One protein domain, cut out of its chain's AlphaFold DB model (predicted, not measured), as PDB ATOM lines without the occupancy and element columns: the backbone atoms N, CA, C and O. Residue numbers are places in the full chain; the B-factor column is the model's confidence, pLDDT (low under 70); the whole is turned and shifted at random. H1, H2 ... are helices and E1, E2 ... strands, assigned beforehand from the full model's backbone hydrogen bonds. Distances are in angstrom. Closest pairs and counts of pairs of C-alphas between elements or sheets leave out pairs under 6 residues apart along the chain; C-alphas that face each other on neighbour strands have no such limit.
ATOM      1  N   ARG A   8     -15.697 -32.222  59.702       85.19
ATOM      2  CA  ARG A   8     -14.828 -31.295  60.433       85.19
ATOM      3  C   ARG A   8     -13.479 -31.955  60.665       85.19
ATOM      4  O   ARG A   8     -13.412 -33.129  61.023       85.19
ATOM      5  N   LYS A   9     -12.405 -31.194  60.478       87.75
ATOM      6  CA  LYS A   9     -11.032 -31.665  60.665       87.75
ATOM      7  C   LYS A   9     -10.447 -31.080  61.947       87.75
ATOM      8  O   LYS A   9     -10.406 -29.867  62.122       87.75
ATOM      9  N   GLY A  10      -9.993 -31.959  62.831       86.19
ATOM     10  CA  GLY A  10      -9.150 -31.623  63.974       86.19
ATOM     11  C   GLY A  10      -7.664 -31.786  63.652       86.19
ATOM     12  O   GLY A  10      -7.265 -31.995  62.507       86.19
ATOM     13  N   ALA A  11      -6.821 -31.737  64.686       86.12
ATOM     14  CA  ALA A  11      -5.376 -31.894  64.514       86.12
ATOM     15  C   ALA A  11      -4.995 -33.264  63.913       86.12
ATOM     16  O   ALA A  11      -4.172 -33.309  62.997       86.12
ATOM     17  N   PHE A  12      -5.641 -34.336  64.388       88.62
ATOM     18  CA  PHE A  12      -5.342 -35.740  64.055       88.62
ATOM     19  C   PHE A  12      -6.596 -36.601  63.793       88.62
ATOM     20  O   PHE A  12      -6.494 -37.821  63.675       88.62
ATOM     21  N   LYS A  13      -7.792 -35.993  63.737       89.94
ATOM     22  CA  LYS A  13      -9.070 -36.696  63.524       89.94
ATOM     23  C   LYS A  13      -9.980 -35.971  62.543       89.94
ATOM     24  O   LYS A  13     -10.031 -34.741  62.542       89.94
ATOM     25  N   LEU A  14     -10.718 -36.740  61.755       90.00
ATOM     26  CA  LEU A  14     -11.852 -36.287  60.958       90.00
ATOM     27  C   LEU A  14     -13.142 -36.647  61.693       90.00
ATOM     28  O   LEU A  14     -13.206 -37.684  62.348       90.00
ATOM     29  N   ALA A  15     -14.143 -35.779  61.612       88.69
ATOM     30  CA  ALA A  15     -15.460 -35.954  62.205       88.69
ATOM     31  C   ALA A  15     -16.529 -35.818  61.117       88.69
ATOM     32  O   ALA A  15     -16.674 -34.749  60.526       88.69
ATOM     33  N   TYR A  16     -17.268 -36.891  60.864       87.62
ATOM     34  CA  TYR A  16     -18.322 -36.997  59.864       87.62
ATOM     35  C   TYR A  16     -19.679 -36.944  60.548       87.62
ATOM     36  O   TYR A  16     -20.002 -37.804  61.359       87.62
ATOM     37  N   PHE A  17     -20.487 -35.943  60.224       86.12
ATOM     38  CA  PHE A  17     -21.811 -35.781  60.814       86.12
ATOM     39  C   PHE A  17     -22.863 -36.430  59.920       86.12
ATOM     40  O   PHE A  17     -22.848 -36.249  58.703       86.12
ATOM     41  N   GLY A  18     -23.784 -37.170  60.524       86.25
ATOM     42  CA  GLY A  18     -24.805 -37.916  59.807       86.25
ATOM     43  C   GLY A  18     -25.984 -38.296  60.688       86.25
ATOM     44  O   GLY A  18     -26.159 -37.777  61.792       86.25
ATOM     45  N   LYS A  19     -26.804 -39.212  60.172       86.69
ATOM     46  CA  LYS A  19     -27.911 -39.818  60.906       86.69
ATOM     47  C   LYS A  19     -27.836 -41.336  60.798       86.69
ATOM     48  O   LYS A  19     -27.543 -41.851  59.722       86.69
ATOM     49  N   SER A  20     -28.106 -42.038  61.889       84.88
ATOM     50  CA  SER A  20     -28.313 -43.481  61.889       84.88
ATOM     51  C   SER A  20     -29.737 -43.811  61.431       84.88
ATOM     52  O   SER A  20     -30.673 -43.035  61.624       84.88
ATOM     53  N   SER A  21     -29.912 -44.974  60.800       85.31
ATOM     54  CA  SER A  21     -31.228 -45.476  60.370       85.31
ATOM     55  C   SER A  21     -32.102 -45.940  61.536       85.31
ATOM     56  O   SER A  21     -33.320 -46.026  61.404       85.31
ATOM     57  N   GLN A  22     -31.476 -46.244  62.670       84.56
ATOM     58  CA  GLN A  22     -32.118 -46.639  63.914       84.56
ATOM     59  C   GLN A  22     -31.545 -45.797  65.058       84.56
ATOM     60  O   GLN A  22     -30.382 -45.387  64.973       84.56
ATOM     61  N   PRO A  23     -32.324 -45.531  66.117       82.88
ATOM     62  CA  PRO A  23     -31.817 -44.861  67.304       82.88
ATOM     63  C   PRO A  23     -30.606 -45.596  67.874       82.88
ATOM     64  O   PRO A  23     -30.628 -46.816  68.035       82.88
ATOM     65  N   LEU A  24     -29.554 -44.843  68.172       78.38
ATOM     66  CA  LEU A  24     -28.371 -45.343  68.861       78.38
ATOM     67  C   LEU A  24     -28.275 -44.696  70.242       78.38
ATOM     68  O   LEU A  24     -28.664 -43.540  70.426       78.38
ATOM     69  N   PHE A  25     -27.729 -45.441  71.208       80.31
ATOM     70  CA  PHE A  25     -27.576 -44.995  72.597       80.31
ATOM     71  C   PHE A  25     -28.918 -44.547  73.207       80.31
ATOM     72  O   PHE A  25     -29.915 -45.255  73.074       80.31
ATOM     73  N   SER A  26     -28.953 -43.367  73.832       70.75
ATOM     74  CA  SER A  26     -30.102 -42.724  74.487       70.75
ATOM     75  C   SER A  26     -31.250 -42.308  73.538       70.75
ATOM     76  O   SER A  26     -31.971 -41.352  73.807       70.75
ATOM     77  N   GLY A  27     -31.424 -42.994  72.403       70.25
ATOM     78  CA  GLY A  27     -32.517 -42.768  71.452       70.25
ATOM     79  C   GLY A  27     -32.235 -41.723  70.366       70.25
ATOM     80  O   GLY A  27     -33.115 -41.416  69.561       70.25
ATOM     81  N   GLY A  28     -31.017 -41.181  70.306       75.25
ATOM     82  CA  GLY A  28     -30.626 -40.205  69.291       75.25
ATOM     83  C   GLY A  28     -30.396 -40.853  67.923       75.25
ATOM     84  O   GLY A  28     -29.791 -41.918  67.825       75.25
ATOM     85  N   ILE A  29     -30.849 -40.192  66.853       80.75
ATOM     86  CA  ILE A  29     -30.531 -40.600  65.471       80.75
ATOM     87  C   ILE A  29     -29.391 -39.789  64.862       80.75
ATOM     88  O   ILE A  29     -28.831 -40.194  63.853       80.75
ATOM     89  N   ASN A  30     -29.061 -38.621  65.414       83.19
ATOM     90  CA  ASN A  30     -27.969 -37.809  64.889       83.19
ATOM     91  C   ASN A  30     -26.650 -38.375  65.399       83.19
ATOM     92  O   ASN A  30     -26.527 -38.622  66.593       83.19
ATOM     93  N   ILE A  31     -25.681 -38.559  64.509       84.38
ATOM     94  CA  ILE A  31     -24.389 -39.159  64.827       84.38
ATOM     95  C   ILE A  31     -23.230 -38.323  64.287       84.38
ATOM     96  O   ILE A  31     -23.337 -37.626  63.278       84.38
ATOM     97  N   CYS A  32     -22.086 -38.459  64.936       86.25
ATOM     98  CA  CYS A  32     -20.791 -37.975  64.510       86.25
ATOM     99  C   CYS A  32     -19.820 -39.155  64.541       86.25
ATOM    100  O   CYS A  32     -19.508 -39.659  65.617       86.25
ATOM    101  N   ALA A  33     -19.391 -39.602  63.362       87.38
ATOM    102  CA  ALA A  33     -18.391 -40.637  63.146       87.38
ATOM    103  C   ALA A  33     -16.985 -40.017  63.153       87.38
ATOM    104  O   ALA A  33     -16.693 -39.144  62.337       87.38
ATOM    105  N   LYS A  34     -16.093 -40.437  64.057       89.06
ATOM    106  CA  LYS A  34     -14.694 -39.969  64.076       89.06
ATOM    107  C   LYS A  34     -13.725 -41.003  63.512       89.06
ATOM    108  O   LYS A  34     -13.834 -42.178  63.847       89.06
ATOM    109  N   GLN A  35     -12.737 -40.528  62.752       89.50
ATOM    110  CA  GLN A  35     -11.640 -41.327  62.199       89.50
ATOM    111  C   GLN A  35     -10.282 -40.661  62.461       89.50
ATOM    112  O   GLN A  35     -10.117 -39.465  62.209       89.50
ATOM    113  N   SER A  36      -9.302 -41.424  62.953       91.31
ATOM    114  CA  SER A  36      -7.930 -40.945  63.185       91.31
ATOM    115  C   SER A  36      -7.083 -41.003  61.909       91.31
ATOM    116  O   SER A  36      -7.161 -41.967  61.145       91.31
ATOM    117  N   PHE A  37      -6.225 -40.001  61.704       92.12
ATOM    118  CA  PHE A  37      -5.314 -39.916  60.559       92.12
ATOM    119  C   PHE A  37      -3.908 -39.459  60.972       92.12
ATOM    120  O   PHE A  37      -3.719 -38.857  62.031       92.12
ATOM    121  N   TYR A  38      -2.928 -39.690  60.098       92.19
ATOM    122  CA  TYR A  38      -1.600 -39.077  60.157       92.19
ATOM    123  C   TYR A  38      -1.350 -38.208  58.922       92.19
ATOM    124  O   TYR A  38      -1.973 -38.396  57.878       92.19
ATOM    125  N   ARG A  39      -0.443 -37.231  59.039       92.56
ATOM    126  CA  ARG A  39      -0.070 -36.355  57.921       92.56
ATOM    127  C   ARG A  39       1.182 -36.877  57.242       92.56
ATOM    128  O   ARG A  39       2.174 -37.159  57.910       92.56
ATOM    129  N   LYS A  40       1.143 -36.963  55.917       92.00
ATOM    130  CA  LYS A  40       2.297 -37.285  55.080       92.00
ATOM    131  C   LYS A  40       2.535 -36.151  54.089       92.00
ATOM    132  O   LYS A  40       1.603 -35.723  53.411       92.00
ATOM    133  N   THR A  41       3.772 -35.678  53.994       92.06
ATOM    134  CA  THR A  41       4.175 -34.720  52.959       92.06
ATOM    135  C   THR A  41       4.374 -35.458  51.640       92.06
ATOM    136  O   THR A  41       5.018 -36.509  51.595       92.06
ATOM    137  N   LYS A  42       3.799 -34.923  50.566       90.31
ATOM    138  CA  LYS A  42       3.939 -35.427  49.204       90.31
ATOM    139  C   LYS A  42       4.380 -34.296  48.289       90.31
ATOM    140  O   LYS A  42       3.690 -33.287  48.173       90.31
ATOM    141  N   THR A  43       5.488 -34.501  47.594       88.62
ATOM    142  CA  THR A  43       5.928 -33.620  46.515       88.62
ATOM    143  C   THR A  43       5.084 -33.892  45.273       88.62
ATOM    144  O   THR A  43       4.996 -35.030  44.807       88.62
ATOM    145  N   VAL A  44       4.418 -32.861  44.765       86.19
ATOM    146  CA  VAL A  44       3.627 -32.893  43.535       86.19
ATOM    147  C   VAL A  44       4.291 -31.954  42.543       86.19
ATOM    148  O   VAL A  44       4.454 -30.769  42.818       86.19
ATOM    149  N   THR A  45       4.685 -32.489  41.392       85.75
ATOM    150  CA  THR A  45       5.190 -31.679  40.285       85.75
ATOM    151  C   THR A  45       4.004 -31.026  39.590       85.75
ATOM    152  O   THR A  45       3.106 -31.719  39.107       85.75
ATOM    153  N   GLN A  46       3.969 -29.698  39.592       81.94
ATOM    154  CA  GLN A  46       2.976 -28.932  38.854       81.94
ATOM    155  C   GLN A  46       3.271 -28.966  37.347       81.94
ATOM    156  O   GLN A  46       4.333 -29.407  36.904       81.94
ATOM    157  N   GLN A  47       2.300 -28.534  36.538       80.06
ATOM    158  CA  GLN A  47       2.417 -28.526  35.072       80.06
ATOM    159  C   GLN A  47       3.542 -27.612  34.557       80.06
ATOM    160  O   GLN A  47       4.016 -27.800  33.441       80.06
ATOM    161  N   ASP A  48       3.989 -26.662  35.375       85.25
ATOM    162  CA  ASP A  48       5.129 -25.775  35.132       85.25
ATOM    163  C   ASP A  48       6.492 -26.415  35.482       85.25
ATOM    164  O   ASP A  48       7.530 -25.771  35.356       85.25
ATOM    165  N   GLY A  49       6.508 -27.681  35.922       81.81
ATOM    166  CA  GLY A  49       7.713 -28.386  36.365       81.81
ATOM    167  C   GLY A  49       8.149 -28.044  37.793       81.81
ATOM    168  O   GLY A  49       9.113 -28.631  38.288       81.81
ATOM    169  N   CYS A  50       7.441 -27.145  38.484       83.19
ATOM    170  CA  CYS A  50       7.765 -26.750  39.845       83.19
ATOM    171  C   CYS A  50       7.301 -27.824  40.839       83.19
ATOM    172  O   CYS A  50       6.153 -28.283  40.819       83.19
ATOM    173  N   ALA A  51       8.202 -28.262  41.717       83.56
ATOM    174  CA  ALA A  51       7.890 -29.225  42.764       83.56
ATOM    175  C   ALA A  51       7.255 -28.503  43.958       83.56
ATOM    176  O   ALA A  51       7.903 -27.681  44.603       83.56
ATOM    177  N   VAL A  52       6.002 -28.830  44.277       89.25
ATOM    178  CA  VAL A  52       5.296 -28.274  45.438       89.25
ATOM    179  C   VAL A  52       5.024 -29.360  46.461       89.25
ATOM    180  O   VAL A  52       4.486 -30.423  46.151       89.25
ATOM    181  N   GLU A  53       5.393 -29.094  47.709       89.75
ATOM    182  CA  GLU A  53       5.054 -29.963  48.826       89.75
ATOM    183  C   GLU A  53       3.597 -29.763  49.240       89.75
ATOM    184  O   GLU A  53       3.140 -28.659  49.528       89.75
ATOM    185  N   THR A  54       2.859 -30.864  49.290       88.81
ATOM    186  CA  THR A  54       1.461 -30.903  49.709       88.81
ATOM    187  C   THR A  54       1.325 -31.817  50.918       88.81
ATOM    188  O   THR A  54       1.955 -32.874  50.985       88.81
ATOM    189  N   GLN A  55       0.517 -31.424  51.901       89.12
ATOM    190  CA  GLN A  55       0.192 -32.296  53.028       89.12
ATOM    191  C   GLN A  55      -1.030 -33.142  52.690       89.12
ATOM    192  O   GLN A  55      -2.075 -32.617  52.311       89.12
ATOM    193  N   GLN A  56      -0.901 -34.452  52.872       88.94
ATOM    194  CA  GLN A  56      -1.987 -35.405  52.716       88.94
ATOM    195  C   GLN A  56      -2.334 -36.023  54.071       88.94
ATOM    196  O   GLN A  56      -1.456 -36.546  54.761       88.94
ATOM    197  N   ASP A  57      -3.615 -35.995  54.435       90.12
ATOM    198  CA  ASP A  57      -4.126 -36.753  55.575       90.12
ATOM    199  C   ASP A  57      -4.405 -38.190  55.129       90.12
ATOM    200  O   ASP A  57      -5.138 -38.424  54.165       90.12
ATOM    201  N   ILE A  58      -3.815 -39.156  55.826       89.81
ATOM    202  CA  ILE A  58      -3.975 -40.578  55.537       89.81
ATOM    203  C   ILE A  58      -4.598 -41.239  56.771       89.81
ATOM    204  O   ILE A  58      -4.006 -41.166  57.853       89.81
ATOM    205  N   PRO A  59      -5.783 -41.865  56.651       89.06
ATOM    206  CA  PRO A  59      -6.365 -42.628  57.745       89.06
ATOM    207  C   PRO A  59      -5.407 -43.723  58.211       89.06
ATOM    208  O   PRO A  59      -4.754 -44.371  57.392       89.06
ATOM    209  N   TYR A  60      -5.338 -43.951  59.521       89.19
ATOM    210  CA  TYR A  60      -4.600 -45.102  60.039       89.19
ATOM    211  C   TYR A  60      -5.236 -46.421  59.572       89.19
ATOM    212  O   TYR A  60      -6.406 -46.450  59.183       89.19
ATOM    213  N   ASP A  61      -4.481 -47.520  59.631       89.31
ATOM    214  CA  ASP A  61      -5.050 -48.855  59.441       89.31
ATOM    215  C   ASP A  61      -6.071 -49.203  60.542       89.31
ATOM    216  O   ASP A  61      -6.178 -48.523  61.565       89.31
ATOM    217  N   GLY A  62      -6.835 -50.277  60.333       85.81
ATOM    218  CA  GLY A  62      -7.907 -50.664  61.251       85.81
ATOM    219  C   GLY A  62      -7.452 -50.972  62.673       85.81
ATOM    220  O   GLY A  62      -8.180 -50.658  63.610       85.81
ATOM    221  N   ILE A  63      -6.252 -51.526  62.854       88.44
ATOM    222  CA  ILE A  63      -5.740 -51.880  64.182       88.44
ATOM    223  C   ILE A  63      -5.369 -50.604  64.931       88.44
ATOM    224  O   ILE A  63      -5.813 -50.395  66.061       88.44
ATOM    225  N   LYS A  64      -4.605 -49.716  64.289       89.50
ATOM    226  CA  LYS A  64      -4.187 -48.453  64.893       89.50
ATOM    227  C   LYS A  64      -5.374 -47.517  65.135       89.50
ATOM    228  O   LYS A  64      -5.451 -46.903  66.198       89.50
ATOM    229  N   GLN A  65      -6.342 -47.463  64.216       88.75
ATOM    230  CA  GLN A  65      -7.593 -46.737  64.451       88.75
ATOM    231  C   GLN A  65      -8.357 -47.296  65.648       88.75
ATOM    232  O   GLN A  65      -8.756 -46.520  66.513       88.75
ATOM    233  N   ALA A  66      -8.541 -48.618  65.733       88.62
ATOM    234  CA  ALA A  66      -9.244 -49.230  66.854       88.62
ATOM    235  C   ALA A  66      -8.557 -48.907  68.186       88.62
ATOM    236  O   ALA A  66      -9.232 -48.496  69.122       88.62
ATOM    237  N   GLN A  67      -7.227 -49.004  68.263       90.25
ATOM    238  CA  GLN A  67      -6.464 -48.643  69.463       90.25
ATOM    239  C   GLN A  67      -6.689 -47.181  69.880       90.25
ATOM    240  O   GLN A  67      -7.031 -46.909  71.033       90.25
ATOM    241  N   ASP A  68      -6.546 -46.241  68.943       88.81
ATOM    242  CA  ASP A  68      -6.693 -44.811  69.228       88.81
ATOM    243  C   ASP A  68      -8.138 -44.443  69.614       88.81
ATOM    244  O   ASP A  68      -8.361 -43.588  70.476       88.81
ATOM    245  N   LEU A  69      -9.131 -45.078  68.982       89.38
ATOM    246  CA  LEU A  69     -10.549 -44.835  69.249       89.38
ATOM    247  C   LEU A  69     -11.021 -45.507  70.544       89.38
ATOM    248  O   LEU A  69     -11.786 -44.888  71.282       89.38
ATOM    249  N   ILE A  70     -10.542 -46.716  70.863       90.38
ATOM    250  CA  ILE A  70     -10.817 -47.392  72.143       90.38
ATOM    251  C   ILE A  70     -10.303 -46.536  73.292       90.38
ATOM    252  O   ILE A  70     -11.042 -46.297  74.241       90.38
ATOM    253  N   MET A  71      -9.076 -46.016  73.194       90.38
ATOM    254  CA  MET A  71      -8.542 -45.135  74.229       90.38
ATOM    255  C   MET A  71      -9.410 -43.883  74.410       90.38
ATOM    256  O   MET A  71      -9.692 -43.493  75.537       90.38
ATOM    257  N   GLU A  72      -9.916 -43.287  73.326       87.62
ATOM    258  CA  GLU A  72     -10.806 -42.125  73.424       87.62
ATOM    259  C   GLU A  72     -12.171 -42.459  74.053       87.62
ATOM    260  O   GLU A  72     -12.684 -41.668  74.846       87.62
ATOM    261  N   VAL A  73     -12.766 -43.609  73.717       89.19
ATOM    262  CA  VAL A  73     -14.023 -44.079  74.329       89.19
ATOM    263  C   VAL A  73     -13.820 -44.357  75.817       89.19
ATOM    264  O   VAL A  73     -14.619 -43.903  76.633       89.19
ATOM    265  N   THR A  74     -12.726 -45.027  76.177       89.88
ATOM    266  CA  THR A  74     -12.365 -45.312  77.567       89.88
ATOM    267  C   THR A  74     -12.168 -44.024  78.359       89.88
ATOM    268  O   THR A  74     -12.775 -43.865  79.413       89.88
ATOM    269  N   CYS A  75     -11.397 -43.063  77.838       88.50
ATOM    270  CA  CYS A  75     -11.231 -41.759  78.481       88.50
ATOM    271  C   CYS A  75     -12.574 -41.049  78.678       88.50
ATOM    272  O   CYS A  75     -12.823 -40.514  79.754       88.50
ATOM    273  N   LEU A  76     -13.465 -41.084  77.680       87.94
ATOM    274  CA  LEU A  76     -14.796 -40.491  77.811       87.94
ATOM    275  C   LEU A  76     -15.614 -41.154  78.923       87.94
ATOM    276  O   LEU A  76     -16.278 -40.452  79.678       87.94
ATOM    277  N   LYS A  77     -15.535 -42.483  79.060       89.06
ATOM    278  CA  LYS A  77     -16.227 -43.196  80.135       89.06
ATOM    279  C   LYS A  77     -15.678 -42.823  81.512       89.06
ATOM    280  O   LYS A  77     -16.472 -42.574  82.411       89.06
ATOM    281  N   TRP A  78     -14.356 -42.724  81.656       90.81
ATOM    282  CA  TRP A  78     -13.735 -42.269  82.902       90.81
ATOM    283  C   TRP A  78     -14.174 -40.859  83.275       90.81
ATOM    284  O   TRP A  78     -14.605 -40.641  84.401       90.81
ATOM    285  N   ALA A  79     -14.129 -39.914  82.333       87.81
ATOM    286  CA  ALA A  79     -14.572 -38.554  82.613       87.81
ATOM    287  C   ALA A  79     -16.063 -38.482  82.943       87.81
ATOM    288  O   ALA A  79     -16.439 -37.746  83.845       87.81
ATOM    289  N   HIS A  80     -16.906 -39.281  82.286       89.06
ATOM    290  CA  HIS A  80     -18.312 -39.384  82.666       89.06
ATOM    291  C   HIS A  80     -18.470 -39.806  84.128       89.06
ATOM    292  O   HIS A  80     -19.116 -39.098  84.892       89.06
ATOM    293  N   THR A  81     -17.807 -40.883  84.544       90.75
ATOM    294  CA  THR A  81     -17.884 -41.353  85.932       90.75
ATOM    295  C   THR A  81     -17.312 -40.343  86.931       90.75
ATOM    296  O   THR A  81     -17.883 -40.167  88.001       90.75
ATOM    297  N   LEU A  82     -16.235 -39.632  86.585       90.62
ATOM    298  CA  LEU A  82     -15.697 -38.561  87.434       90.62
ATOM    299  C   LEU A  82     -16.701 -37.413  87.609       90.62
ATOM    300  O   LEU A  82     -16.884 -36.931  88.721       90.62
ATOM    301  N   LEU A  83     -17.397 -37.014  86.540       90.31
ATOM    302  CA  LEU A  83     -18.436 -35.984  86.623       90.31
ATOM    303  C   LEU A  83     -19.601 -36.415  87.510       90.31
ATOM    304  O   LEU A  83     -20.083 -35.630  88.320       90.31
ATOM    305  N   GLU A  84     -20.045 -37.663  87.358       91.38
ATOM    306  CA  GLU A  84     -21.107 -38.238  88.186       91.38
ATOM    307  C   GLU A  84     -20.711 -38.222  89.665       91.38
ATOM    308  O   GLU A  84     -21.511 -37.813  90.500       91.38
ATOM    309  N   MET A  85     -19.465 -38.585  89.994       92.50
ATOM    310  CA  MET A  85     -18.954 -38.514  91.367       92.50
ATOM    311  C   MET A  85     -18.967 -37.084  91.920       92.50
ATOM    312  O   MET A  85     -19.349 -36.885  93.072       92.50
ATOM    313  N   VAL A  86     -18.591 -36.087  91.109       91.50
ATOM    314  CA  VAL A  86     -18.656 -34.669  91.501       91.50
ATOM    315  C   VAL A  86     -20.096 -34.252  91.795       91.50
ATOM    316  O   VAL A  86     -20.341 -33.607  92.812       91.50
ATOM    317  N   TYR A  87     -21.058 -34.640  90.956       91.38
ATOM    318  CA  TYR A  87     -22.463 -34.308  91.195       91.38
ATOM    319  C   TYR A  87     -23.053 -35.018  92.413       91.38
ATOM    320  O   TYR A  87     -23.754 -34.374  93.184       91.38
ATOM    321  N   VAL A  88     -22.726 -36.294  92.638       92.69
ATOM    322  CA  VAL A  88     -23.143 -37.013  93.854       92.69
ATOM    323  C   VAL A  88     -22.596 -36.321  95.101       92.69
ATOM    324  O   VAL A  88     -23.350 -36.067  96.033       92.69
ATOM    325  N   PHE A  89     -21.314 -35.943  95.097       91.50
ATOM    326  CA  PHE A  89     -20.715 -35.195  96.204       91.50
ATOM    327  C   PHE A  89     -21.429 -33.861  96.452       91.50
ATOM    328  O   PHE A  89     -21.685 -33.500  97.598       91.50
ATOM    329  N   ILE A  90     -21.747 -33.124  95.386       88.44
ATOM    330  CA  ILE A  90     -22.480 -31.858  95.472       88.44
ATOM    331  C   ILE A  90     -23.863 -32.077  96.087       88.44
ATOM    332  O   ILE A  90     -24.216 -31.360  97.018       88.44
ATOM    333  N   ASP A  91     -24.625 -33.056  95.598       88.75
ATOM    334  CA  ASP A  91     -25.967 -33.354  96.102       88.75
ATOM    335  C   ASP A  91     -25.916 -33.734  97.594       88.75
ATOM    336  O   ASP A  91     -26.621 -33.135  98.407       88.75
ATOM    337  N   GLU A  92     -25.004 -34.632  97.987       90.19
ATOM    338  CA  GLU A  92     -24.799 -35.022  99.391       90.19
ATOM    339  C   GLU A  92     -24.387 -33.832 100.271       90.19
ATOM    340  O   GLU A  92     -24.886 -33.660 101.388       90.19
ATOM    341  N   TRP A  93     -23.484 -32.978  99.782       87.06
ATOM    342  CA  TRP A  93     -23.042 -31.798 100.519       87.06
ATOM    343  C   TRP A  93     -24.185 -30.799 100.723       87.06
ATOM    344  O   TRP A  93     -24.314 -30.237 101.816       87.06
ATOM    345  N   MET A  94     -25.020 -30.598  99.701       82.50
ATOM    346  CA  MET A  94     -26.170 -29.694  99.740       82.50
ATOM    347  C   MET A  94     -27.265 -30.202 100.685       82.50
ATOM    348  O   MET A  94     -27.840 -29.404 101.426       82.50
ATOM    349  N   ASP A  95     -27.505 -31.514 100.724       84.94
ATOM    350  CA  ASP A  95     -28.455 -32.133 101.655       84.94
ATOM    351  C   ASP A  95     -28.013 -31.973 103.121       84.94
ATOM    352  O   ASP A  95     -28.837 -31.738 104.010       84.94
ATOM    353  N   LEU A  96     -26.703 -32.044 103.382       85.25
ATOM    354  CA  LEU A  96     -26.123 -31.879 104.720       85.25
ATOM    355  C   LEU A  96     -26.045 -30.416 105.187       85.25
ATOM    356  O   LEU A  96     -25.968 -30.163 106.394       85.25
ATOM    357  N   HIS A  97     -26.070 -29.449 104.267       79.56
ATOM    358  CA  HIS A  97     -25.942 -28.018 104.564       79.56
ATOM    359  C   HIS A  97     -27.193 -27.244 104.124       79.56
ATOM    360  O   HIS A  97     -27.162 -26.517 103.127       79.56
ATOM    361  N   PRO A  98     -28.301 -27.352 104.883       65.94
ATOM    362  CA  PRO A  98     -29.569 -26.750 104.508       65.94
ATOM    363  C   PRO A  98     -29.500 -25.221 104.382       65.94
ATOM    364  O   PRO A  98     -28.678 -24.527 104.989       65.94
ATOM    365  N   LYS A  99     -30.417 -24.724 103.552       68.06
ATOM    366  CA  LYS A  99     -30.515 -23.365 103.002       68.06
ATOM    367  C   LYS A  99     -30.318 -22.241 104.034       68.06
ATOM    368  O   LYS A  99     -30.752 -22.337 105.178       68.06
ATOM    369  N   GLY A 100     -29.732 -21.129 103.579       60.84
ATOM    370  CA  GLY A 100     -29.617 -19.866 104.330       60.84
ATOM    371  C   GLY A 100     -28.199 -19.485 104.773       60.84
ATOM    372  O   GLY A 100     -27.990 -18.349 105.186       60.84
ATOM    373  N   LYS A 101     -27.218 -20.395 104.663       60.75
ATOM    374  CA  LYS A 101     -25.799 -20.105 104.962       60.75
ATOM    375  C   LYS A 101     -24.954 -19.712 103.750       60.75
ATOM    376  O   LYS A 101     -23.924 -19.071 103.933       60.75
ATOM    377  N   PHE A 102     -25.383 -20.067 102.544       61.00
ATOM    378  CA  PHE A 102     -24.656 -19.786 101.310       61.00
ATOM    379  C   PHE A 102     -25.579 -19.072 100.316       61.00
ATOM    380  O   PHE A 102     -26.771 -19.399 100.273       61.00
ATOM    381  N   PRO A 103     -25.070 -18.088  99.549       64.44
ATOM    382  CA  PRO A 103     -25.827 -17.505  98.446       64.44
ATOM    383  C   PRO A 103     -26.231 -18.605  97.459       64.44
ATOM    384  O   PRO A 103     -25.565 -19.637  97.375       64.44
ATOM    385  N   SER A 104     -27.337 -18.401  96.740       66.62
ATOM    386  CA  SER A 104     -27.863 -19.352  95.758       66.62
ATOM    387  C   SER A 104     -26.790 -19.691  94.718       66.62
ATOM    388  O   SER A 104     -26.564 -18.923  93.783       66.62
ATOM    389  N   LEU A 105     -26.109 -20.821  94.904       69.00
ATOM    390  CA  LEU A 105     -25.100 -21.311  93.979       69.00
ATOM    391  C   LEU A 105     -25.817 -21.962  92.794       69.00
ATOM    392  O   LEU A 105     -26.533 -22.951  92.958       69.00
ATOM    393  N   SER A 106     -25.644 -21.389  91.605       77.75
ATOM    394  CA  SER A 106     -26.075 -22.015  90.355       77.75
ATOM    395  C   SER A 106     -24.993 -22.999  89.924       77.75
ATOM    396  O   SER A 106     -23.890 -22.590  89.576       77.75
ATOM    397  N   ILE A 107     -25.285 -24.298  89.995       83.31
ATOM    398  CA  ILE A 107     -24.341 -25.343  89.588       83.31
ATOM    399  C   ILE A 107     -24.682 -25.761  88.157       83.31
ATOM    400  O   ILE A 107     -25.793 -26.250  87.918       83.31
ATOM    401  N   PRO A 108     -23.761 -25.594  87.191       86.88
ATOM    402  CA  PRO A 108     -23.978 -26.070  85.835       86.88
ATOM    403  C   PRO A 108     -24.086 -27.598  85.813       86.88
ATOM    404  O   PRO A 108     -23.148 -28.306  86.177       86.88
ATOM    405  N   TRP A 109     -25.224 -28.110  85.345       84.31
ATOM    406  CA  TRP A 109     -25.420 -29.537  85.096       84.31
ATOM    407  C   TRP A 109     -25.003 -29.858  83.665       84.31
ATOM    408  O   TRP A 109     -25.577 -29.356  82.704       84.31
ATOM    409  N   MET A 110     -23.975 -30.681  83.526       86.44
ATOM    410  CA  MET A 110     -23.351 -31.055  82.267       86.44
ATOM    411  C   MET A 110     -23.313 -32.574  82.170       86.44
ATOM    412  O   MET A 110     -23.343 -33.280  83.174       86.44
ATOM    413  N   ARG A 111     -23.234 -33.100  80.953       86.06
ATOM    414  CA  ARG A 111     -23.026 -34.535  80.740       86.06
ATOM    415  C   ARG A 111     -22.160 -34.773  79.532       86.06
ATOM    416  O   ARG A 111     -22.241 -34.009  78.575       86.06
ATOM    417  N   PHE A 112     -21.399 -35.856  79.538       85.12
ATOM    418  CA  PHE A 112     -20.745 -36.317  78.323       85.12
ATOM    419  C   PHE A 112     -21.766 -36.966  77.386       85.12
ATOM    420  O   PHE A 112     -22.732 -37.594  77.815       85.12
ATOM    421  N   VAL A 113     -21.548 -36.801  76.087       84.00
ATOM    422  CA  VAL A 113     -22.223 -37.571  75.038       84.00
ATOM    423  C   VAL A 113     -21.938 -39.062  75.189       84.00
ATOM    424  O   VAL A 113     -20.854 -39.461  75.616       84.00
ATOM    425  N   ASP A 114     -22.872 -39.899  74.758       84.56
ATOM    426  CA  ASP A 114     -22.592 -41.323  74.609       84.56
ATOM    427  C   ASP A 114     -21.601 -41.550  73.460       84.56
ATOM    428  O   ASP A 114     -21.559 -40.799  72.484       84.56
ATOM    429  N   ALA A 115     -20.776 -42.590  73.554       88.44
ATOM    430  CA  ALA A 115     -19.915 -42.960  72.442       88.44
ATOM    431  C   ALA A 115     -19.651 -44.458  72.386       88.44
ATOM    432  O   ALA A 115     -19.565 -45.131  73.411       88.44
ATOM    433  N   GLY A 116     -19.434 -44.957  71.172       87.44
ATOM    434  CA  GLY A 116     -19.105 -46.355  70.920       87.44
ATOM    435  C   GLY A 116     -18.184 -46.524  69.718       87.44
ATOM    436  O   GLY A 116     -18.025 -45.610  68.904       87.44
ATOM    437  N   LEU A 117     -17.572 -47.703  69.622       88.62
ATOM    438  CA  LEU A 117     -16.791 -48.105  68.458       88.62
ATOM    439  C   LEU A 117     -17.727 -48.719  67.412       88.62
ATOM    440  O   LEU A 117     -18.486 -49.634  67.716       88.62
ATOM    441  N   ALA A 118     -17.648 -48.234  66.182       84.69
ATOM    442  CA  ALA A 118     -18.296 -48.805  65.015       84.69
ATOM    443  C   ALA A 118     -17.234 -49.390  64.083       84.69
ATOM    444  O   ALA A 118     -16.140 -48.849  63.920       84.69
ATOM    445  N   ILE A 119     -17.557 -50.524  63.474       81.12
ATOM    446  CA  ILE A 119     -16.691 -51.210  62.519       81.12
ATOM    447  C   ILE A 119     -17.491 -51.332  61.229       81.12
ATOM    448  O   ILE A 119     -18.556 -51.949  61.210       81.12
ATOM    449  N   GLU A 120     -16.989 -50.738  60.152       74.19
ATOM    450  CA  GLU A 120     -17.589 -50.906  58.836       74.19
ATOM    451  C   GLU A 120     -17.293 -52.326  58.329       74.19
ATOM    452  O   GLU A 120     -16.143 -52.734  58.171       74.19
ATOM    453  N   GLN A 121     -18.346 -53.106  58.072       68.38
ATOM    454  CA  GLN A 121     -18.214 -54.489  57.594       68.38
ATOM    455  C   GLN A 121     -17.805 -54.570  56.106       68.38
ATOM    456  O   GLN A 121     -17.451 -55.638  55.610       68.38
ATOM    457  N   LEU A 122     -17.797 -53.438  55.389       60.41
ATOM    458  CA  LEU A 122     -17.441 -53.321  53.974       60.41
ATOM    459  C   LEU A 122     -16.124 -52.536  53.789       60.41
ATOM    460  O   LEU A 122     -16.104 -51.382  53.393       60.41
ATOM    461  N   LYS A 123     -14.989 -53.209  54.016       46.19
ATOM    462  CA  LYS A 123     -13.641 -52.849  53.510       46.19
ATOM    463  C   LYS A 123     -13.098 -51.421  53.766       46.19
ATOM    464  O   LYS A 123     -12.209 -51.007  53.018       46.19
ATOM    465  N   LYS A 124     -13.480 -50.709  54.832       48.72
ATOM    466  CA  LYS A 124     -12.683 -49.589  55.383       48.72
ATOM    467  C   LYS A 124     -12.756 -49.534  56.921       48.72
ATOM    468  O   LYS A 124     -13.656 -50.119  57.509       48.72
ATOM    469  N   PRO A 125     -11.739 -48.968  57.594       46.00
ATOM    470  CA  PRO A 125     -11.596 -49.099  59.042       46.00
ATOM    471  C   PRO A 125     -12.461 -48.125  59.861       46.00
ATOM    472  O   PRO A 125     -12.573 -46.951  59.517       46.00
ATOM    473  N   GLY A 126     -12.998 -48.679  60.959       51.31
ATOM    474  CA  GLY A 126     -13.324 -48.080  62.264       51.31
ATOM    475  C   GLY A 126     -13.854 -46.645  62.318       51.31
ATOM    476  O   GLY A 126     -13.094 -45.689  62.210       51.31
ATOM    477  N   GLU A 127     -15.132 -46.482  62.650       55.25
ATOM    478  CA  GLU A 127     -15.744 -45.179  62.920       55.25
ATOM    479  C   GLU A 127     -16.194 -45.104  64.379       55.25
ATOM    480  O   GLU A 127     -16.713 -46.065  64.923       55.25
ATOM    481  N   ARG A 128     -16.025 -43.975  65.065       52.72
ATOM    482  CA  ARG A 128     -16.603 -43.791  66.410       52.72
ATOM    483  C   ARG A 128     -17.865 -42.956  66.336       52.72
ATOM    484  O   ARG A 128     -17.744 -41.808  65.943       52.72
ATOM    485  N   LEU A 129     -19.007 -43.469  66.789       57.66
ATOM    486  CA  LEU A 129     -20.301 -42.774  66.757       57.66
ATOM    487  C   LEU A 129     -20.521 -41.945  68.024       57.66
ATOM    488  O   LEU A 129     -20.302 -42.441  69.128       57.66
ATOM    489  N   ILE A 130     -20.974 -40.704  67.857       56.00
ATOM    490  CA  ILE A 130     -21.302 -39.774  68.942       56.00
ATOM    491  C   ILE A 130     -22.636 -39.086  68.626       56.00
ATOM    492  O   ILE A 130     -22.738 -38.534  67.535       56.00
ATOM    493  N   PRO A 131     -23.633 -39.059  69.524       56.97
ATOM    494  CA  PRO A 131     -24.840 -38.265  69.343       56.97
ATOM    495  C   PRO A 131     -24.520 -36.801  69.026       56.97
ATOM    496  O   PRO A 131     -23.650 -36.194  69.650       56.97
ATOM    497  N   THR A 132     -25.185 -36.221  68.030       53.69
ATOM    498  CA  THR A 132     -24.962 -34.805  67.709       53.69
ATOM    499  C   THR A 132     -25.699 -33.921  68.713       53.69
ATOM    500  O   THR A 132     -26.919 -34.014  68.837       53.69
ATOM    501  N   THR A 133     -24.949 -33.049  69.383       54.34
ATOM    502  CA  THR A 133     -25.421 -32.151  70.442       54.34
ATOM    503  C   THR A 133     -26.317 -31.023  69.907       54.34
ATOM    504  O   THR A 133     -26.067 -30.497  68.819       54.34
ATOM    505  N   GLU A 134     -27.298 -30.564  70.693       52.59
ATOM    506  CA  GLU A 134     -27.994 -29.290  70.445       52.59
ATOM    507  C   GLU A 134     -27.054 -28.106  70.769       52.59
ATOM    508  O   GLU A 134     -26.623 -27.949  71.907       52.59
ATOM    509  N   GLY A 135     -26.726 -27.265  69.778       65.00
ATOM    510  CA  GLY A 135     -25.929 -26.039  69.961       65.00
ATOM    511  C   GLY A 135     -24.574 -26.017  69.242       65.00
ATOM    512  O   GLY A 135     -24.207 -26.940  68.511       65.00
ATOM    513  N   SER A 136     -23.827 -24.917  69.398       68.12
ATOM    514  CA  SER A 136     -22.484 -24.774  68.827       68.12
ATOM    515  C   SER A 136     -21.431 -25.450  69.708       68.12
ATOM    516  O   SER A 136     -21.420 -25.301  70.924       68.12
ATOM    517  N   PHE A 137     -20.521 -26.193  69.074       73.56
ATOM    518  CA  PHE A 137     -19.379 -26.816  69.745       73.56
ATOM    519  C   PHE A 137     -18.467 -25.747  70.367       73.56
ATOM    520  O   PHE A 137     -18.003 -24.855  69.653       73.56
ATOM    521  N   LYS A 138     -18.173 -25.876  71.667       82.44
ATOM    522  CA  LYS A 138     -17.290 -24.976  72.425       82.44
ATOM    523  C   LYS A 138     -16.251 -25.779  73.202       82.44
ATOM    524  O   LYS A 138     -16.518 -26.884  73.668       82.44
ATOM    525  N   LYS A 139     -15.049 -25.218  73.326       82.00
ATOM    526  CA  LYS A 139     -13.949 -25.799  74.099       82.00
ATOM    527  C   LYS A 139     -13.731 -24.949  75.349       82.00
ATOM    528  O   LYS A 139     -13.206 -23.852  75.229       82.00
ATOM    529  N   TYR A 140     -14.145 -25.461  76.506       85.44
ATOM    530  CA  TYR A 140     -14.122 -24.734  77.784       85.44
ATOM    531  C   TYR A 140     -12.754 -24.719  78.485       85.44
ATOM    532  O   TYR A 140     -12.468 -23.802  79.245       85.44
ATOM    533  N   LEU A 141     -11.899 -25.709  78.209       84.94
ATOM    534  CA  LEU A 141     -10.551 -25.834  78.773       84.94
ATOM    535  C   LEU A 141      -9.556 -26.188  77.672       84.94
ATOM    536  O   LEU A 141      -9.917 -26.884  76.720       84.94
ATOM    537  N   ASN A 142      -8.298 -25.760  77.799       79.88
ATOM    538  CA  ASN A 142      -7.236 -26.124  76.860       79.88
ATOM    539  C   ASN A 142      -6.455 -27.363  77.332       79.88
ATOM    540  O   ASN A 142      -6.254 -27.581  78.513       79.88
ATOM    541  N   ASN A 143      -5.940 -28.173  76.410       77.38
ATOM    542  CA  ASN A 143      -5.192 -29.388  76.760       77.38
ATOM    543  C   ASN A 143      -3.843 -29.083  77.430       77.38
ATOM    544  O   ASN A 143      -3.243 -29.977  78.011       77.38
ATOM    545  N   ALA A 144      -3.357 -27.847  77.303       76.12
ATOM    546  CA  ALA A 144      -2.089 -27.397  77.866       76.12
ATOM    547  C   ALA A 144      -2.236 -26.718  79.239       76.12
ATOM    548  O   ALA A 144      -1.228 -26.345  79.828       76.12
ATOM    549  N   SER A 145      -3.464 -26.490  79.718       78.19
ATOM    550  CA  SER A 145      -3.704 -25.763  80.963       78.19
ATOM    551  C   SER A 145      -5.105 -26.028  81.509       78.19
ATOM    552  O   SER A 145      -6.073 -25.986  80.754       78.19
ATOM    553  N   ALA A 146      -5.212 -26.208  82.824       75.38
ATOM    554  CA  ALA A 146      -6.489 -26.266  83.535       75.38
ATOM    555  C   ALA A 146      -7.167 -24.886  83.679       75.38
ATOM    556  O   ALA A 146      -8.223 -24.780  84.288       75.38
ATOM    557  N   VAL A 147      -6.575 -23.818  83.129       86.12
ATOM    558  CA  VAL A 147      -7.170 -22.476  83.147       86.12
ATOM    559  C   VAL A 147      -8.409 -22.434  82.231       86.12
ATOM    560  O   VAL A 147      -8.283 -22.749  81.038       86.12
ATOM    561  N   PRO A 148      -9.582 -22.014  82.753       87.31
ATOM    562  CA  PRO A 148     -10.799 -21.766  81.980       87.31
ATOM    563  C   PRO A 148     -10.568 -20.883  80.754       87.31
ATOM    564  O   PRO A 148      -9.884 -19.860  80.818       87.31
ATOM    565  N   CYS A 149     -11.169 -21.249  79.622       86.31
ATOM    566  CA  CYS A 149     -11.308 -20.322  78.506       86.31
ATOM    567  C   CYS A 149     -12.307 -19.217  78.876       86.31
ATOM    568  O   CYS A 149     -13.340 -19.498  79.476       86.31
ATOM    569  N   HIS A 150     -12.010 -17.978  78.483       90.06
ATOM    570  CA  HIS A 150     -12.893 -16.840  78.721       90.06
ATOM    571  C   HIS A 150     -13.818 -16.600  77.522       90.06
ATOM    572  O   HIS A 150     -13.372 -16.579  76.370       90.06
ATOM    573  N   PHE A 151     -15.102 -16.408  77.801       88.88
ATOM    574  CA  PHE A 151     -16.176 -16.218  76.835       88.88
ATOM    575  C   PHE A 151     -16.925 -14.909  77.099       88.88
ATOM    576  O   PHE A 151     -16.894 -14.360  78.196       88.88
ATOM    577  N   ILE A 152     -17.631 -14.423  76.074       90.19
ATOM    578  CA  ILE A 152     -18.536 -13.268  76.201       90.19
ATOM    579  C   ILE A 152     -19.789 -13.651  77.008       90.19
ATOM    580  O   ILE A 152     -20.327 -12.829  77.739       90.19
ATOM    581  N   ASP A 153     -20.254 -14.894  76.860       88.56
ATOM    582  CA  ASP A 153     -21.402 -15.432  77.590       88.56
ATOM    583  C   ASP A 153     -20.991 -15.827  79.014       88.56
ATOM    584  O   ASP A 153     -20.095 -16.649  79.202       88.56
ATOM    585  N   GLU A 154     -21.659 -15.259  80.016       87.38
ATOM    586  CA  GLU A 154     -21.363 -15.518  81.431       87.38
ATOM    587  C   GLU A 154     -21.627 -16.979  81.809       87.38
ATOM    588  O   GLU A 154     -20.805 -17.600  82.477       87.38
ATOM    589  N   GLY A 155     -22.687 -17.589  81.270       86.06
ATOM    590  CA  GLY A 155     -22.975 -19.004  81.505       86.06
ATOM    591  C   GLY A 155     -21.901 -19.942  80.940       86.06
ATOM    592  O   GLY A 155     -21.680 -21.029  81.475       86.06
ATOM    593  N   ASP A 156     -21.219 -19.563  79.858       86.94
ATOM    594  CA  ASP A 156     -20.059 -20.305  79.362       86.94
ATOM    595  C   ASP A 156     -18.832 -20.152  80.265       86.94
ATOM    596  O   ASP A 156     -18.079 -21.117  80.399       86.94
ATOM    597  N   ASN A 157     -18.642 -18.985  80.890       88.50
ATOM    598  CA  ASN A 157     -17.586 -18.783  81.885       88.50
ATOM    599  C   ASN A 157     -17.849 -19.631  83.136       88.50
ATOM    600  O   ASN A 157     -16.960 -20.373  83.542       88.50
ATOM    601  N   GLU A 158     -19.079 -19.631  83.662       88.69
ATOM    602  CA  GLU A 158     -19.476 -20.485  84.794       88.69
ATOM    603  C   GLU A 158     -19.218 -21.970  84.499       88.69
ATOM    604  O   GLU A 158     -18.672 -22.701  85.325       88.69
ATOM    605  N   ARG A 159     -19.562 -22.430  83.286       88.56
ATOM    606  CA  ARG A 159     -19.260 -23.798  82.839       88.56
ATOM    607  C   ARG A 159     -17.756 -24.057  82.779       88.56
ATOM    608  O   ARG A 159     -17.311 -25.113  83.215       88.56
ATOM    609  N   ALA A 160     -16.973 -23.126  82.238       88.38
ATOM    610  CA  ALA A 160     -15.524 -23.278  82.146       88.38
ATOM    611  C   ALA A 160     -14.861 -23.361  83.529       88.38
ATOM    612  O   ALA A 160     -14.007 -24.219  83.748       88.38
ATOM    613  N   GLU A 161     -15.292 -22.515  84.463       89.12
ATOM    614  CA  GLU A 161     -14.820 -22.494  85.848       89.12
ATOM    615  C   GLU A 161     -15.201 -23.767  86.601       89.12
ATOM    616  O   GLU A 161     -14.343 -24.379  87.236       89.12
ATOM    617  N   PHE A 162     -16.451 -24.222  86.470       89.00
ATOM    618  CA  PHE A 162     -16.906 -25.473  87.075       89.00
ATOM    619  C   PHE A 162     -16.062 -26.670  86.618       89.00
ATOM    620  O   PHE A 162     -15.648 -27.497  87.429       89.00
ATOM    621  N   LEU A 163     -15.752 -26.753  85.323       87.88
ATOM    622  CA  LEU A 163     -14.940 -27.844  84.782       87.88
ATOM    623  C   LEU A 163     -13.487 -27.783  85.244       87.88
ATOM    624  O   LEU A 163     -12.892 -28.831  85.482       87.88
ATOM    625  N   ALA A 164     -12.916 -26.582  85.365       87.69
ATOM    626  CA  ALA A 164     -11.581 -26.417  85.931       87.69
ATOM    627  C   ALA A 164     -11.547 -26.835  87.404       87.69
ATOM    628  O   ALA A 164     -10.616 -27.517  87.823       87.69
ATOM    629  N   PHE A 165     -12.576 -26.473  88.176       85.88
ATOM    630  CA  PHE A 165     -12.715 -26.884  89.573       85.88
ATOM    631  C   PHE A 165     -12.818 -28.406  89.722       85.88
ATOM    632  O   PHE A 165     -12.171 -28.987  90.587       85.88
ATOM    633  N   ALA A 166     -13.585 -29.059  88.847       83.69
ATOM    634  CA  ALA A 166     -13.735 -30.511  88.818       83.69
ATOM    635  C   ALA A 166     -12.502 -31.259  88.252       83.69
ATOM    636  O   ALA A 166     -12.588 -32.465  88.026       83.69
ATOM    637  N   ASP A 167     -11.389 -30.556  87.987       76.38
ATOM    638  CA  ASP A 167     -10.157 -31.055  87.346       76.38
ATOM    639  C   ASP A 167     -10.435 -31.878  86.076       76.38
ATOM    640  O   ASP A 167      -9.849 -32.930  85.798       76.38
ATOM    641  N   MET A 168     -11.413 -31.413  85.294       76.62
ATOM    642  CA  MET A 168     -11.894 -32.176  84.158       76.62
ATOM    643  C   MET A 168     -10.932 -32.092  82.979       76.62
ATOM    644  O   MET A 168     -10.557 -30.996  82.551       76.62
ATOM    645  N   PRO A 169     -10.577 -33.227  82.343       64.88
ATOM    646  CA  PRO A 169      -9.654 -33.196  81.224       64.88
ATOM    647  C   PRO A 169     -10.219 -32.362  80.072       64.88
ATOM    648  O   PRO A 169     -11.273 -32.661  79.499       64.88
ATOM    649  N   ALA A 170      -9.460 -31.353  79.652       60.31
ATOM    650  CA  ALA A 170      -9.796 -30.474  78.533       60.31
ATOM    651  C   ALA A 170     -10.089 -31.215  77.217       60.31
ATOM    652  O   ALA A 170     -10.905 -30.777  76.402       60.31
ATOM    653  N   THR A 171      -9.455 -32.376  77.020       53.94
ATOM    654  CA  THR A 171      -9.684 -33.240  75.854       53.94
ATOM    655  C   THR A 171     -11.113 -33.795  75.811       53.94
ATOM    656  O   THR A 171     -11.628 -34.103  74.738       53.94
ATOM    657  N   LEU A 172     -11.767 -33.909  76.966       53.75
ATOM    658  CA  LEU A 172     -13.066 -34.553  77.128       53.75
ATOM    659  C   LEU A 172     -14.183 -33.523  77.292       53.75
ATOM    660  O   LEU A 172     -15.277 -33.750  76.780       53.75
ATOM    661  N   CYS A 173     -13.887 -32.349  77.863       49.56
ATOM    662  CA  CYS A 173     -14.822 -31.217  77.969       49.56
ATOM    663  C   CYS A 173     -15.414 -30.766  76.619       49.56
ATOM    664  O   CYS A 173     -16.427 -30.078  76.569       49.56
ATOM    665  N   MET A 174     -14.796 -31.187  75.513       49.47
ATOM    666  CA  MET A 174     -15.268 -31.008  74.139       49.47
ATOM    667  C   MET A 174     -16.513 -31.841  73.777       49.47
ATOM    668  O   MET A 174     -17.028 -31.714  72.672       49.47
ATOM    669  N   CYS A 175     -16.967 -32.742  74.644       52.47
ATOM    670  CA  CYS A 175     -18.022 -33.708  74.337       52.47
ATOM    671  C   CYS A 175     -19.231 -33.556  75.265       52.47
ATOM    672  O   CYS A 175     -19.869 -34.559  75.572       52.47
ATOM    673  N   MET A 176     -19.513 -32.343  75.748       55.41
ATOM    674  CA  MET A 176     -20.586 -32.128  76.712       55.41
ATOM    675  C   MET A 176     -21.854 -31.541  76.103       55.41
ATOM    676  O   MET A 176     -21.799 -30.663  75.244       55.41
ATOM    677  N   GLU A 177     -22.996 -32.030  76.580       56.16
ATOM    678  CA  GLU A 177     -24.322 -31.496  76.280       56.16
ATOM    679  C   GLU A 177     -24.879 -30.741  77.486       56.16
ATOM    680  O   GLU A 177     -24.653 -31.133  78.634       56.16
ATOM    681  N   ASN A 178     -25.630 -29.672  77.207       49.78
ATOM    682  CA  ASN A 178     -26.391 -28.931  78.206       49.78
ATOM    683  C   ASN A 178     -27.830 -29.480  78.246       49.78
ATOM    684  O   ASN A 178     -28.610 -29.192  77.331       49.78
TER     685      ASN A 178
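AT A GLANCE: This is residues 8 to 178 of the 186 residues of an uncharacterized protein of Laccaria amethystina LaAM-08-1 (UniProt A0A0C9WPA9). The long helix H1 and the long hairpin of E2 and E3 make most of the length of a rod, with a strongly twisted sheet of E1 to E5 where they meet. H2 and E6 form a small group apart from H1, while residues 91 to 105, of which 91 to 96 belong to H1, stick out. The printed part has 171 residues with six named strands and two named helices: along the chain come E1, E2 and E3, then H1, then E4, E5 and E6, then H2; the class is mixed, helices and strands, and the branched sheet has the antiparallel neighbour pairs E1 and E2, E2 and E3, E2 and E5, and E4 and E5. The whole is loose, with a radius of gyration of the C-alphas of 20.5 A and spans of 77 by 38 by 25 A.

HOW THE PARTS SIT: Start at E1, residues 13 to 24, which forms a hairpin with E2, residues 28 to 45; N 14 and O 35 are within hydrogen-bond range at 2.8 A. On the other side of E2 look for E3, residues 51 to 59, with N 40 and O 56 at 2.9 A, and E5, residues 127 to 131, with N 32 and O 130 at 2.7 A. E1, E2 and E3 make a meander, each the antiparallel neighbour of the one before. E4, residues 116 to 118, and E5 are a hairpin, with N 118 and O 127 at 2.7 A. H1, residues 62 to 96, only grazes the sheet with residues 62 to 74; the closest C-alphas of H1 and E2 are those of Gln 65 and Ser 36, 5.9 A apart. E6, residues 145 to 148, pairs with no named strand; its closest C-alpha to H2, residues 154 to 165, is that of Pro 148, 5.0 A from Ala 160's. In H1 and H2 every O i to N i+4 pair is within hydrogen-bond range.

IN THESE COORDINATES: Find C-alpha 13 at (-9.070, -36.696, 63.524), where E1 begins. E2 runs 46.9 A and H1 50.7 A; H2 ends at C-alpha 165, (-12.715, -26.884, 89.573).

THE WHOLE: The C-alphas farthest apart, of Gly 49 and Gly 100, are 78.0 A apart. The printed part has no cut; the links H1 to E4 and E5 to E6 are long. pLDDT is under 70 at residues 98 to 105, 121 to 136 and 169 to 178.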